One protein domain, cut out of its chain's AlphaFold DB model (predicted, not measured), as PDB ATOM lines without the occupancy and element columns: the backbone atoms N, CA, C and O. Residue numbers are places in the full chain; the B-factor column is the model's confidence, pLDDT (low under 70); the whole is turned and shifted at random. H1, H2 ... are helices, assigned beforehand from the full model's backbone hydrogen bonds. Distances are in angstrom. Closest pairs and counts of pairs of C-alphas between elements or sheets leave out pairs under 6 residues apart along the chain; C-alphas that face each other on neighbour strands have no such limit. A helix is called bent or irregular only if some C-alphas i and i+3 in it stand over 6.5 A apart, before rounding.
ATOM      1  N   LEU A   9    -106.551  -5.075  37.343       65.06
ATOM      2  CA  LEU A   9    -105.641  -4.449  38.300       65.06
ATOM      3  C   LEU A   9    -104.997  -5.459  39.263       65.06
ATOM      4  O   LEU A   9    -103.805  -5.369  39.525       65.06
ATOM      5  N   THR A  10    -105.749  -6.432  39.779       65.00
ATOM      6  CA  THR A  10    -105.208  -7.504  40.631       65.00
ATOM      7  C   THR A  10    -104.261  -8.405  39.842       65.00
ATOM      8  O   THR A  10    -103.229  -8.820  40.366       65.00
ATOM      9  N   GLN A  11    -104.565  -8.667  38.571       65.88
ATOM     10  CA  GLN A  11    -103.669  -9.407  37.684       65.88
ATOM     11  C   GLN A  11    -102.386  -8.606  37.392       65.88
ATOM     12  O   GLN A  11    -101.290  -9.149  37.515       65.88
ATOM     13  N   ALA A  12    -102.497  -7.295  37.148       65.50
ATOM     14  CA  ALA A  12    -101.351  -6.397  36.993       65.50
ATOM     15  C   ALA A  12    -100.500  -6.287  38.277       65.50
ATOM     16  O   ALA A  12     -99.274  -6.350  38.213       65.50
ATOM     17  N   GLN A  13    -101.120  -6.193  39.457       65.94
ATOM     18  CA  GLN A  13    -100.421  -6.158  40.750       65.94
ATOM     19  C   GLN A  13     -99.675  -7.466  41.049       65.94
ATOM     20  O   GLN A  13     -98.561  -7.427  41.572       65.94
ATOM     21  N   ARG A  14    -100.240  -8.622  40.672       68.06
ATOM     22  CA  ARG A  14     -99.535  -9.913  40.756       68.06
ATOM     23  C   ARG A  14     -98.317  -9.946  39.836       68.06
ATOM     24  O   ARG A  14     -97.241 -10.321  40.293       68.06
ATOM     25  N   MET A  15     -98.448  -9.477  38.592       67.06
ATOM     26  CA  MET A  15     -97.324  -9.392  37.647       67.06
ATOM     27  C   MET A  15     -96.189  -8.490  38.156       67.06
ATOM     28  O   MET A  15     -95.019  -8.838  38.009       67.06
ATOM     29  N   LEU A  16     -96.510  -7.376  38.824       69.31
ATOM     30  CA  LEU A  16     -95.498  -6.506  39.438       69.31
ATOM     31  C   LEU A  16     -94.692  -7.226  40.532       69.31
ATOM     32  O   LEU A  16     -93.483  -7.026  40.633       69.31
ATOM     33  N   GLY A  17     -95.334  -8.088  41.327       73.00
ATOM     34  CA  GLY A  17     -94.659  -8.883  42.354       73.00
ATOM     35  C   GLY A  17     -93.733  -9.969  41.789       73.00
ATOM     36  O   GLY A  17     -92.700 -10.267  42.392       73.00
ATOM     37  N   ILE A  18     -94.078 -10.537  40.632       83.12
ATOM     38  CA  ILE A  18     -93.276 -11.550  39.928       83.12
ATOM     39  C   ILE A  18     -91.970 -10.929  39.417       83.12
ATOM     40  O   ILE A  18     -90.887 -11.420  39.733       83.12
ATOM     41  N   GLY A  19     -92.056  -9.776  38.745       87.06
ATOM     42  CA  GLY A  19     -90.880  -9.097  38.191       87.06
ATOM     43  C   GLY A  19     -89.882  -8.581  39.238       87.06
ATOM     44  O   GLY A  19     -88.730  -8.303  38.906       87.06
ATOM     45  N   GLN A  20     -90.290  -8.432  40.503       87.00
ATOM     46  CA  GLN A  20     -89.365  -8.125  41.606       87.00
ATOM     47  C   GLN A  20     -88.566  -9.353  42.047       87.00
ATOM     48  O   GLN A  20     -87.379  -9.236  42.340       87.00
ATOM     49  N   THR A  21     -89.202 -10.524  42.048       90.75
ATOM     50  CA  THR A  21     -88.553 -11.793  42.408       90.75
ATOM     51  C   THR A  21     -87.487 -12.150  41.375       90.75
ATOM     52  O   THR A  21     -86.354 -12.447  41.740       90.75
ATOM     53  N   GLU A  22     -87.808 -12.020  40.085       93.31
ATOM     54  CA  GLU A  22     -86.855 -12.261  38.991       93.31
ATOM     55  C   GLU A  22     -85.626 -11.360  39.099       93.31
ATOM     56  O   GLU A  22     -84.500 -11.850  39.093       93.31
ATOM     57  N   ARG A  23     -85.831 -10.047  39.278       94.31
ATOM     58  CA  ARG A  23     -84.729  -9.087  39.428       94.31
ATOM     59  C   ARG A  23     -83.843  -9.395  40.630       94.31
ATOM     60  O   ARG A  23     -82.625  -9.277  40.511       94.31
ATOM     61  N   ALA A  24     -84.428  -9.797  41.759       94.00
ATOM     62  CA  ALA A  24     -83.667 -10.181  42.945       94.00
ATOM     63  C   ALA A  24     -82.813 -11.436  42.690       94.00
ATOM     64  O   ALA A  24     -81.616 -11.425  42.969       94.00
ATOM     65  N   VAL A  25     -83.395 -12.483  42.094       95.88
ATOM     66  CA  VAL A  25     -82.665 -13.713  41.740       95.88
ATOM     67  C   VAL A  25     -81.557 -13.422  40.728       95.88
ATOM     68  O   VAL A  25     -80.434 -13.888  40.906       95.88
ATOM     69  N   SER A  26     -81.823 -12.608  39.702       96.56
ATOM     70  CA  SER A  26     -80.806 -12.192  38.729       96.56
ATOM     71  C   SER A  26     -79.673 -11.392  39.372       96.56
ATOM     72  O   SER A  26     -78.512 -11.609  39.035       96.56
ATOM     73  N   PHE A  27     -79.982 -10.485  40.304       97.12
ATOM     74  CA  PHE A  27     -78.967  -9.732  41.042       97.12
ATOM     75  C   PHE A  27     -78.045 -10.664  41.835       97.12
ATOM     76  O   PHE A  27     -76.826 -10.555  41.713       97.12
ATOM     77  N   VAL A  28     -78.612 -11.616  42.582       97.12
ATOM     78  CA  VAL A  28     -77.822 -12.596  43.340       97.12
ATOM     79  C   VAL A  28     -77.019 -13.506  42.408       97.12
ATOM     80  O   VAL A  28     -75.853 -13.765  42.684       97.12
ATOM     81  N   GLY A  29     -77.582 -13.927  41.272       95.88
ATOM     82  CA  GLY A  29     -76.860 -14.716  40.268       95.88
ATOM     83  C   GLY A  29     -75.648 -13.984  39.682       95.88
ATOM     84  O   GLY A  29     -74.579 -14.572  39.546       95.88
ATOM     85  N   ASN A  30     -75.781 -12.685  39.398       97.19
ATOM     86  CA  ASN A  30     -74.652 -11.857  38.965       97.19
ATOM     87  C   ASN A  30     -73.610 -11.689  40.080       97.19
ATOM     88  O   ASN A  30     -72.412 -11.728  39.810       97.19
ATOM     89  N   LEU A  31     -74.053 -11.527  41.330       97.25
ATOM     90  CA  LEU A  31     -73.162 -11.409  42.482       97.25
ATOM     91  C   LEU A  31     -72.368 -12.704  42.718       97.25
ATOM     92  O   LEU A  31     -71.165 -12.642  42.971       97.25
ATOM     93  N   ALA A  32     -73.009 -13.861  42.534       97.62
ATOM     94  CA  ALA A  32     -72.407 -15.184  42.689       97.62
ATOM     95  C   ALA A  32     -71.220 -15.448  41.744       97.62
ATOM     96  O   ALA A  32     -70.372 -16.283  42.048       97.62
ATOM     97  N   ALA A  33     -71.113 -14.715  40.629       96.00
ATOM     98  CA  ALA A  33     -69.966 -14.814  39.725       96.00
ATOM     99  C   ALA A  33     -68.655 -14.322  40.364       96.00
ATOM    100  O   ALA A  33     -67.580 -14.786  39.993       96.00
ATOM    101  N   SER A  34     -68.737 -13.370  41.299       98.06
ATOM    102  CA  SER A  34     -67.584 -12.862  42.059       98.06
ATOM    103  C   SER A  34     -67.556 -13.365  43.505       98.06
ATOM    104  O   SER A  34     -66.477 -13.505  44.068       98.06
ATOM    105  N   PHE A  35     -68.727 -13.652  44.080       97.62
ATOM    106  CA  PHE A  35     -68.917 -14.076  45.470       97.62
ATOM    107  C   PHE A  35     -69.792 -15.335  45.511       97.62
ATOM    108  O   PHE A  35     -71.004 -15.214  45.703       97.62
ATOM    109  N   PRO A  36     -69.230 -16.536  45.274       97.19
ATOM    110  CA  PRO A  36     -70.003 -17.775  45.163       97.19
ATOM    111  C   PRO A  36     -70.962 -18.031  46.338       97.19
ATOM    112  O   PRO A  36     -72.069 -18.520  46.123       97.19
ATOM    113  N   GLU A  37     -70.586 -17.625  47.552       97.38
ATOM    114  CA  GLU A  37     -71.386 -17.714  48.782       97.38
ATOM    115  C   GLU A  37     -72.698 -16.914  48.727       97.38
ATOM    116  O   GLU A  37     -73.634 -17.176  49.480       97.38
ATOM    117  N   ALA A  38     -72.820 -15.945  47.813       96.94
ATOM    118  CA  ALA A  38     -74.067 -15.218  47.608       96.94
ATOM    119  C   ALA A  38     -75.219 -16.164  47.229       96.94
ATOM    120  O   ALA A  38     -76.360 -15.915  47.631       96.94
ATOM    121  N   ALA A  39     -74.921 -17.251  46.503       96.38
ATOM    122  CA  ALA A  39     -75.902 -18.256  46.103       96.38
ATOM    123  C   ALA A  39     -76.509 -19.009  47.301       96.38
ATOM    124  O   ALA A  39     -77.666 -19.423  47.217       96.38
ATOM    125  N   ASP A  40     -75.793 -19.109  48.426       97.06
ATOM    126  CA  ASP A  40     -76.250 -19.813  49.634       97.06
ATOM    127  C   ASP A  40     -77.440 -19.112  50.312       97.06
ATOM    128  O   ASP A  40     -78.174 -19.719  51.090       97.06
ATOM    129  N   ASN A  41     -77.678 -17.836  49.990       95.44
ATOM    130  CA  ASN A  41     -78.827 -17.086  50.497       95.44
ATOM    131  C   ASN A  41     -80.149 -17.439  49.793       95.44
ATOM    132  O   ASN A  41     -81.208 -17.000  50.245       95.44
ATOM    133  N   LEU A  42     -80.117 -18.170  48.672       96.19
ATOM    134  CA  LEU A  42     -81.315 -18.483  47.893       96.19
ATOM    135  C   LEU A  42     -81.850 -19.884  48.193       96.19
ATOM    136  O   LEU A  42     -81.261 -20.891  47.803       96.19
ATOM    137  N   ASP A  43     -83.067 -19.946  48.734       96.50
ATOM    138  CA  ASP A  43     -83.877 -21.162  48.660       96.50
ATOM    139  C   ASP A  43     -84.560 -21.241  47.288       96.50
ATOM    140  O   ASP A  43     -85.655 -20.717  47.056       96.50
ATOM    141  N   THR A  44     -83.881 -21.897  46.349       94.75
ATOM    142  CA  THR A  44     -84.377 -22.048  44.973       94.75
ATOM    143  C   THR A  44     -85.706 -22.806  44.884       94.75
ATOM    144  O   THR A  44     -86.506 -22.503  43.999       94.75
ATOM    145  N   ASP A  45     -85.995 -23.739  45.799       95.12
ATOM    146  CA  ASP A  45     -87.255 -24.488  45.798       95.12
ATOM    147  C   ASP A  45     -88.424 -23.602  46.234       95.12
ATOM    148  O   ASP A  45     -89.475 -23.591  45.583       95.12
ATOM    149  N   ALA A  46     -88.234 -22.835  47.310       94.12
ATOM    150  CA  ALA A  46     -89.241 -21.899  47.796       94.12
ATOM    151  C   ALA A  46     -89.539 -20.805  46.760       94.12
ATOM    152  O   ALA A  46     -90.708 -20.505  46.505       94.12
ATOM    153  N   ILE A  47     -88.500 -20.263  46.116       94.94
ATOM    154  CA  ILE A  47     -88.630 -19.234  45.075       94.94
ATOM    155  C   ILE A  47     -89.416 -19.762  43.874       94.94
ATOM    156  O   ILE A  47     -90.348 -19.101  43.419       94.94
ATOM    157  N   VAL A  48     -89.082 -20.955  43.366       94.25
ATOM    158  CA  VAL A  48     -89.803 -21.561  42.232       94.25
ATOM    159  C   VAL A  48     -91.269 -21.785  42.583       94.25
ATOM    160  O   VAL A  48     -92.141 -21.493  41.765       94.25
ATOM    161  N   LYS A  49     -91.557 -22.268  43.796       92.75
ATOM    162  CA  LYS A  49     -92.931 -22.499  44.240       92.75
ATOM    163  C   LYS A  49     -93.731 -21.195  44.335       92.75
ATOM    164  O   LYS A  49     -94.819 -21.125  43.770       92.75
ATOM    165  N   ASP A  50     -93.203 -20.176  45.016       90.94
ATOM    166  CA  ASP A  50     -93.882 -18.878  45.156       90.94
ATOM    167  C   ASP A  50     -94.100 -18.211  43.791       90.94
ATOM    168  O   ASP A  50     -95.198 -17.738  43.491       90.94
ATOM    169  N   TYR A  51     -93.088 -18.249  42.918       92.00
ATOM    170  CA  TYR A  51     -93.201 -17.750  41.551       92.00
ATOM    171  C   TYR A  51     -94.318 -18.461  40.781       92.00
ATOM    172  O   TYR A  51     -95.166 -17.810  40.166       92.00
ATOM    173  N   TRP A  52     -94.343 -19.797  40.826       91.75
ATOM    174  CA  TRP A  52     -95.334 -20.604  40.119       91.75
ATOM    175  C   TRP A  52     -96.755 -20.296  40.602       91.75
ATOM    176  O   TRP A  52     -97.633 -20.018  39.783       91.75
ATOM    177  N   ASP A  53     -96.957 -20.234  41.920       88.50
ATOM    178  CA  ASP A  53     -98.251 -19.915  42.533       88.50
ATOM    179  C   ASP A  53     -98.734 -18.507  42.134       88.50
ATOM    180  O   ASP A  53     -99.907 -18.299  41.808       88.50
ATOM    181  N   ARG A  54     -97.823 -17.526  42.094       86.56
ATOM    182  CA  ARG A  54     -98.130 -16.143  41.695       86.56
ATOM    183  C   ARG A  54     -98.409 -15.989  40.206       86.56
ATOM    184  O   ARG A  54     -99.225 -15.141  39.837       86.56
ATOM    185  N   SER A  55     -97.753 -16.793  39.370       87.38
ATOM    186  CA  SER A  55     -97.906 -16.762  37.911       87.38
ATOM    187  C   SER A  55     -99.301 -17.193  37.448       87.38
ATOM    188  O   SER A  55     -99.722 -16.846  36.347       87.38
ATOM    189  N   GLY A  56    -100.036 -17.927  38.292       86.06
ATOM    190  CA  GLY A  56    -101.332 -18.506  37.940       86.06
ATOM    191  C   GLY A  56    -101.222 -19.758  37.066       86.06
ATOM    192  O   GLY A  56    -102.239 -20.229  36.557       86.06
ATOM    193  N   ALA A  57    -100.015 -20.297  36.882       90.00
ATOM    194  CA  ALA A  57     -99.804 -21.545  36.171       90.00
ATOM    195  C   ALA A  57    -100.452 -22.735  36.914       90.00
ATOM    196  O   ALA A  57    -100.489 -22.759  38.149       90.00
ATOM    197  N   PRO A  58    -100.950 -23.758  36.195       91.56
ATOM    198  CA  PRO A  58    -101.529 -24.943  36.823       91.56
ATOM    199  C   PRO A  58    -100.517 -25.660  37.725       91.56
ATOM    200  O   PRO A  58     -99.384 -25.912  37.315       91.56
ATOM    201  N   ALA A  59    -100.928 -26.055  38.934       88.69
ATOM    202  CA  ALA A  59    -100.061 -26.758  39.889       88.69
ATOM    203  C   ALA A  59     -99.483 -28.075  39.335       88.69
ATOM    204  O   ALA A  59     -98.413 -28.503  39.754       88.69
ATOM    205  N   THR A  60    -100.151 -28.684  38.350       93.19
ATOM    206  CA  THR A  60     -99.695 -29.896  37.650       93.19
ATOM    207  C   THR A  60     -98.371 -29.722  36.903       93.19
ATOM    208  O   THR A  60     -97.757 -30.722  36.537       93.19
ATOM    209  N   GLY A  61     -97.912 -28.486  36.670       92.50
ATOM    210  CA  GLY A  61     -96.588 -28.236  36.099       92.50
ATOM    211  C   GLY A  61     -95.437 -28.322  37.108       92.50
ATOM    212  O   GLY A  61     -94.288 -28.477  36.693       92.50
ATOM    213  N   LEU A  62     -95.716 -28.290  38.417       94.75
ATOM    214  CA  LEU A  62     -94.719 -28.593  39.443       94.75
ATOM    215  C   LEU A  62     -94.672 -30.102  39.697       94.75
ATOM    216  O   LEU A  62     -95.697 -30.770  39.826       94.75
ATOM    217  N   ARG A  63     -93.459 -30.651  39.790       95.19
ATOM    218  CA  ARG A  63     -93.268 -32.056  40.170       95.19
ATOM    219  C   ARG A  63     -93.628 -32.261  41.638       95.19
ATOM    220  O   ARG A  63     -93.373 -31.391  42.468       95.19
ATOM    221  N   ASP A  64     -94.112 -33.458  41.957       94.75
ATOM    222  CA  ASP A  64     -94.244 -33.897  43.345       94.75
ATOM    223  C   ASP A  64     -92.872 -33.834  44.058       94.75
ATOM    224  O   ASP A  64     -91.866 -34.267  43.471       94.75
ATOM    225  N   PRO A  65     -92.799 -33.320  45.304       93.88
ATOM    226  CA  PRO A  65     -91.546 -33.215  46.051       93.88
ATOM    227  C   PRO A  65     -90.776 -34.536  46.145       93.88
ATOM    228  O   PRO A  65     -89.559 -34.543  45.972       93.88
ATOM    229  N   LYS A  66     -91.468 -35.672  46.310       96.06
ATOM    230  CA  LYS A  66     -90.831 -36.995  46.393       96.06
ATOM    231  C   LYS A  66     -90.137 -37.364  45.088       96.06
ATOM    232  O   LYS A  66     -89.032 -37.898  45.104       96.06
ATOM    233  N   VAL A  67     -90.765 -37.059  43.954       96.81
ATOM    234  CA  VAL A  67     -90.188 -37.315  42.626       96.81
ATOM    235  C   VAL A  67     -88.972 -36.419  42.391       96.81
ATOM    236  O   VAL A  67     -87.935 -36.891  41.928       96.81
ATOM    237  N   ARG A  68     -89.066 -35.131  42.741       96.19
ATOM    238  CA  ARG A  68     -87.940 -34.187  42.657       96.19
ATOM    239  C   ARG A  68     -86.749 -34.660  43.497       96.19
ATOM    240  O   ARG A  68     -85.617 -34.632  43.012       96.19
ATOM    241  N   ASP A  69     -87.002 -35.104  44.723       96.19
ATOM    242  CA  ASP A  69     -85.954 -35.523  45.655       96.19
ATOM    243  C   ASP A  69     -85.309 -36.844  45.220       96.19
ATOM    244  O   ASP A  69     -84.083 -36.957  45.238       96.19
ATOM    245  N   ALA A  70     -86.089 -37.786  44.678       97.44
ATOM    246  CA  ALA A  70     -85.556 -38.997  44.052       97.44
ATOM    247  C   ALA A  70     -84.633 -38.684  42.856       97.44
ATOM    248  O   ALA A  70     -83.563 -39.280  42.721       97.44
ATOM    249  N   ILE A  71     -84.988 -37.707  42.010       97.31
ATOM    250  CA  ILE A  71     -84.128 -37.263  40.896       97.31
ATOM    251  C   ILE A  71     -82.819 -36.656  41.416       97.31
ATOM    252  O   ILE A  71     -81.758 -36.867  40.829       97.31
ATOM    253  N   ARG A  72     -82.862 -35.883  42.506       96.50
ATOM    254  CA  ARG A  72     -81.656 -35.311  43.131       96.50
ATOM    255  C   ARG A  72     -80.755 -36.396  43.707       96.50
ATOM    256  O   ARG A  72     -79.556 -36.366  43.453       96.50
ATOM    257  N   GLN A  73     -81.333 -37.367  44.407       97.12
ATOM    258  CA  GLN A  73     -80.592 -38.502  44.946       97.12
ATOM    259  C   GLN A  73     -79.933 -39.321  43.831       97.12
ATOM    260  O   GLN A  73     -78.750 -39.638  43.923       97.12
ATOM    261  N   SER A  74     -80.668 -39.605  42.753       96.81
ATOM    262  CA  SER A  74     -80.135 -40.314  41.585       96.81
ATOM    263  C   SER A  74     -78.979 -39.551  40.931       96.81
ATOM    264  O   SER A  74     -77.923 -40.129  40.686       96.81
ATOM    265  N   ARG A  75     -79.106 -38.228  40.743       96.94
ATOM    266  CA  ARG A  75     -78.004 -37.395  40.228       96.94
ATOM    267  C   ARG A  75     -76.780 -37.401  41.142       96.94
ATOM    268  O   ARG A  75     -75.666 -37.485  40.641       96.94
ATOM    269  N   ALA A  76     -76.969 -37.348  42.459       96.19
ATOM    270  CA  ALA A  76     -75.858 -37.424  43.408       96.19
ATOM    271  C   ALA A  76     -75.132 -38.780  43.330       96.19
ATOM    272  O   ALA A  76     -73.903 -38.822  43.329       96.19
ATOM    273  N   GLN A  77     -75.877 -39.883  43.197       95.25
ATOM    274  CA  GLN A  77     -75.304 -41.220  43.002       95.25
ATOM    275  C   GLN A  77     -74.542 -41.331  41.675       95.25
ATOM    276  O   GLN A  77     -73.446 -41.886  41.643       95.25
ATOM    277  N   GLN A  78     -75.091 -40.775  40.591       94.69
ATOM    278  CA  GLN A  78     -74.429 -40.743  39.284       94.69
ATOM    279  C   GLN A  78     -73.122 -39.950  39.337       94.69
ATOM    280  O   GLN A  78     -72.097 -40.460  38.903       94.69
ATOM    281  N   GLN A  79     -73.119 -38.769  39.961       94.56
ATOM    282  CA  GLN A  79     -71.905 -37.964  40.116       94.56
ATOM    283  C   GLN A  79     -70.817 -38.688  40.921       94.56
ATOM    284  O   GLN A  79     -69.643 -38.619  40.568       94.56
ATOM    285  N   GLN A  80     -71.187 -39.425  41.972       92.25
ATOM    286  CA  GLN A  80     -70.232 -40.241  42.730       92.25
ATOM    287  C   GLN A  80     -69.676 -41.401  41.894       92.25
ATOM    288  O   GLN A  80     -68.474 -41.664  41.920       92.25
ATOM    289  N   ALA A  81     -70.531 -42.084  41.132       91.19
ATOM    290  CA  ALA A  81     -70.105 -43.162  40.246       91.19
ATOM    291  C   ALA A  81     -69.175 -42.653  39.132       91.19
ATOM    292  O   ALA A  81     -68.157 -43.283  38.854       91.19
ATOM    293  N   GLU A  82     -69.480 -41.496  38.542       91.50
ATOM    294  CA  GLU A  82     -68.647 -40.831  37.536       91.50
ATOM    295  C   GLU A  82     -67.280 -40.433  38.102       91.50
ATOM    296  O   GLU A  82     -66.259 -40.680  37.461       91.50
ATOM    297  N   GLN A  83     -67.229 -39.898  39.327       89.75
ATOM    298  CA  GLN A  83     -65.968 -39.586  40.003       89.75
ATOM    299  C   GLN A  83     -65.119 -40.844  40.232       89.75
ATOM    300  O   GLN A  83     -63.933 -40.850  39.908       89.75
ATOM    301  N   MET A  84     -65.711 -41.938  40.721       86.31
ATOM    302  CA  MET A  84     -64.986 -43.203  40.907       86.31
ATOM    303  C   MET A  84     -64.500 -43.796  39.580       86.31
ATOM    304  O   MET A  84     -63.364 -44.262  39.489       86.31
ATOM    305  N   ALA A  85     -65.334 -43.748  38.539       85.00
ATOM    306  CA  ALA A  85     -64.973 -44.217  37.208       85.00
ATOM    307  C   ALA A  85     -63.843 -43.380  36.592       85.00
ATOM    308  O   ALA A  85     -62.984 -43.946  35.926       85.00
ATOM    309  N   ALA A  86     -63.791 -42.070  36.852       84.56
ATOM    310  CA  ALA A  86     -62.691 -41.207  36.419       84.56
ATOM    311  C   ALA A  86     -61.377 -41.480  37.178       84.56
ATOM    312  O   ALA A  86     -60.297 -41.310  36.615       84.56
ATOM    313  N   MET A  87     -61.444 -41.947  38.430       78.81
ATOM    314  CA  MET A  87     -60.257 -42.324  39.214       78.81
ATOM    315  C   MET A  87     -59.741 -43.740  38.908       78.81
ATOM    316  O   MET A  87     -58.576 -44.042  39.166       78.81
ATOM    317  N   MET A  88     -60.577 -44.618  38.346       69.75
ATOM    318  CA  MET A  88     -60.217 -46.016  38.082       69.75
ATOM    319  C   MET A  88     -59.094 -46.206  37.035       69.75
ATOM    320  O   MET A  88     -58.243 -47.064  37.264       69.75
ATOM    321  N   PRO A  89     -59.035 -45.450  35.917       65.19
ATOM    322  CA  PRO A  89     -57.911 -45.490  34.979       65.19
ATOM    323  C   PRO A  89     -56.597 -45.062  35.634       65.19
ATOM    324  O   PRO A  89     -55.615 -45.784  35.537       65.19
ATOM    325  N   ALA A  90     -56.605 -43.973  36.411       61.25
ATOM    326  CA  ALA A  90     -55.417 -43.502  37.128       61.25
ATOM    327  C   ALA A  90     -54.909 -44.525  38.162       61.25
ATOM    328  O   ALA A  90     -53.704 -44.690  38.343       61.25
ATOM    329  N   ALA A  91     -55.822 -45.247  38.819       60.94
ATOM    330  CA  ALA A  91     -55.469 -46.319  39.744       60.94
ATOM    331  C   ALA A  91     -54.925 -47.569  39.031       60.94
ATOM    332  O   ALA A  91     -54.011 -48.202  39.553       60.94
ATOM    333  N   LYS A  92     -55.454 -47.926  37.851       61.59
ATOM    334  CA  LYS A  92     -54.935 -49.038  37.036       61.59
ATOM    335  C   LYS A  92     -53.555 -48.722  36.468       61.59
ATOM    336  O   LYS A  92     -52.646 -49.513  36.675       61.59
ATOM    337  N   ASP A  93     -53.374 -47.542  35.879       63.28
ATOM    338  CA  ASP A  93     -52.083 -47.101  35.341       63.28
ATOM    339  C   ASP A  93     -51.018 -47.018  36.449       63.28
ATOM    340  O   ASP A  93     -49.880 -47.449  36.269       63.28
ATOM    341  N   GLY A  94     -51.392 -46.528  37.638       62.94
ATOM    342  CA  GLY A  94     -50.510 -46.504  38.807       62.94
ATOM    343  C   GLY A  94     -50.194 -47.895  39.370       62.94
ATOM    344  O   GLY A  94     -49.058 -48.145  39.769       62.94
ATOM    345  N   ALA A  95     -51.168 -48.810  39.386       69.81
ATOM    346  CA  ALA A  95     -50.963 -50.187  39.831       69.81
ATOM    347  C   ALA A  95     -50.079 -50.979  38.858       69.81
ATOM    348  O   ALA A  95     -49.196 -51.704  39.311       69.81
ATOM    349  N   ASP A  96     -50.258 -50.807  37.548       68.44
ATOM    350  CA  ASP A  96     -49.428 -51.445  36.524       68.44
ATOM    351  C   ASP A  96     -48.000 -50.877  36.533       68.44
ATOM    352  O   ASP A  96     -47.037 -51.640  36.470       68.44
ATOM    353  N   ALA A  97     -47.834 -49.562  36.723       68.00
ATOM    354  CA  ALA A  97     -46.520 -48.946  36.906       68.00
ATOM    355  C   ALA A  97     -45.816 -49.430  38.188       68.00
ATOM    356  O   ALA A  97     -44.632 -49.758  38.156       68.00
ATOM    357  N   ALA A  98     -46.533 -49.522  39.313       71.31
ATOM    358  CA  ALA A  98     -45.987 -50.041  40.567       71.31
ATOM    359  C   ALA A  98     -45.624 -51.529  40.469       71.31
ATOM    360  O   ALA A  98     -44.604 -51.953  41.010       71.31
ATOM    361  N   ARG A  99     -46.427 -52.321  39.749       73.56
ATOM    362  CA  ARG A  99     -46.151 -53.735  39.489       73.56
ATOM    363  C   ARG A  99     -44.921 -53.904  38.606       73.56
ATOM    364  O   ARG A  99     -44.048 -54.679  38.966       73.56
ATOM    365  N   LEU A 100     -44.797 -53.120  37.534       74.31
ATOM    366  CA  LEU A 100     -43.622 -53.115  36.659       74.31
ATOM    367  C   LEU A 100     -42.350 -52.695  37.409       74.31
ATOM    368  O   LEU A 100     -41.305 -53.312  37.227       74.31
ATOM    369  N   LEU A 101     -42.429 -51.680  38.275       73.06
ATOM    370  CA  LEU A 101     -41.311 -51.261  39.125       73.06
ATOM    371  C   LEU A 101     -40.951 -52.336  40.153       73.06
ATOM    372  O   LEU A 101     -39.775 -52.622  40.330       73.06
ATOM    373  N   SER A 102     -41.937 -52.966  40.792       75.50
ATOM    374  CA  SER A 102     -41.696 -54.053  41.744       75.50
ATOM    375  C   SER A 102     -41.134 -55.298  41.058       75.50
ATOM    376  O   SER A 102     -40.285 -55.967  41.635       75.50
ATOM    377  N   GLU A 103     -41.577 -55.633  39.847       71.50
ATOM    378  CA  GLU A 103     -41.028 -56.731  39.042       71.50
ATOM    379  C   GLU A 103     -39.608 -56.401  38.551       71.50
ATOM    380  O   GLU A 103     -38.737 -57.271  38.555       71.50
ATOM    381  N   ALA A 104     -39.335 -55.137  38.214       65.56
ATOM    382  CA  ALA A 104     -37.992 -54.666  37.884       65.56
ATOM    383  C   ALA A 104     -37.051 -54.674  39.103       65.56
ATOM    384  O   ALA A 104     -35.890 -55.044  38.961       65.56
ATOM    385  N   ASP A 105     -37.535 -54.317  40.293       61.47
ATOM    386  CA  ASP A 105     -36.757 -54.270  41.541       61.47
ATOM    387  C   ASP A 105     -36.516 -55.679  42.115       61.47
ATOM    388  O   ASP A 105     -35.405 -56.040  42.489       61.47
ATOM    389  N   THR A 106     -37.525 -56.557  42.074       64.06
ATOM    390  CA  THR A 106     -37.389 -57.963  42.513       64.06
ATOM    391  C   THR A 106     -36.631 -58.846  41.519       64.06
ATOM    392  O   THR A 106     -36.091 -59.882  41.906       64.06
ATOM    393  N   GLY A 107     -36.554 -58.441  40.248       54.97
ATOM    394  CA  GLY A 107     -35.785 -59.122  39.208       54.97
ATOM    395  C   GLY A 107     -34.345 -58.628  39.031       54.97
ATOM    396  O   GLY A 107     -33.630 -59.182  38.191       54.97
ATOM    397  N   SER A 108     -33.886 -57.601  39.762       52.09
ATOM    398  CA  SER A 108     -32.618 -56.931  39.445       52.09
ATOM    399  C   SER A 108     -31.558 -56.964  40.550       52.09
ATOM    400  O   SER A 108     -31.179 -55.960  41.139       52.09
TER     401      SER A 108
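AT A GLANCE: This is residues 9 to 108 of the 117 residues of an uncharacterized protein of Sphingomonas naasensis (UniProt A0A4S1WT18). A long helical arm sticks out from a small head of three helices: H1 is the head's long side, and H2 and H3 fold back along it. The arm is residues 66 to 108, nearly all in H4, a bent helix that runs nearly straight and gives the whole much of its length. The printed part has 100 residues with four named helices, in the order H1, H2, H3, H4, and no named strand; its class is all helix. It is extended, with a radius of gyration of the C-alphas of 25.0 A and spans of 90 by 33 by 14 A.

IN THESE COORDINATES: H1, residues 9 to 32, begins at C-alpha 9 (-105.641, -4.449, 38.300) and is 35.2 A long. H2 is residues 36 to 41, 10.3 A; H3 is residues 44 to 55, 16.2 A. H4, residues 65 to 106, was assigned as one helix by its hydrogen bonds but is bent: C-alphas 86 and 89 are 6.6 A apart. Its arms are H4a, residues 65 to 86, 31.5 A, and H4b, residues 89 to 106, 25.2 A, ending at C-alpha 106 (-37.389, -57.963, 42.513).

HOW THE PARTS SIT: H1 and H2 form a helical hairpin and touch, with residues 28 to 32 of H1 alone; the closest C-alphas, of Ala 32 and Ala 38, are 5.2 A apart. They run opposite ways at a shallow tilt of 34.6 degrees, only just short of steep. H1 touches H3 with residues 14 to 21 alone, closest at the C-alphas of Ile 18 and Tyr 51, 6.4 A, opposite ways at a shallow tilt of 23 degrees. H2 and H3 are apart. H4a and H4b touch no helix; their lines stand at a shallow tilt of 28 degrees. Every O i to N i+4 pair is within hydrogen-bond range in H3, H4a and H4b; H1 has 19 of 20, and H2 has 0 of 2 but 3 of 3 O i to N i+3 pairs.

THE WHOLE: The two C-alphas farthest apart, of Leu 9 and Ser 108, are 89.9 A apart. The printed part has no cut and no long link. Mean pLDDT of the printed part is 85.3; residues 9 to 16, 88 to 97 and 104 to 108 are under 70.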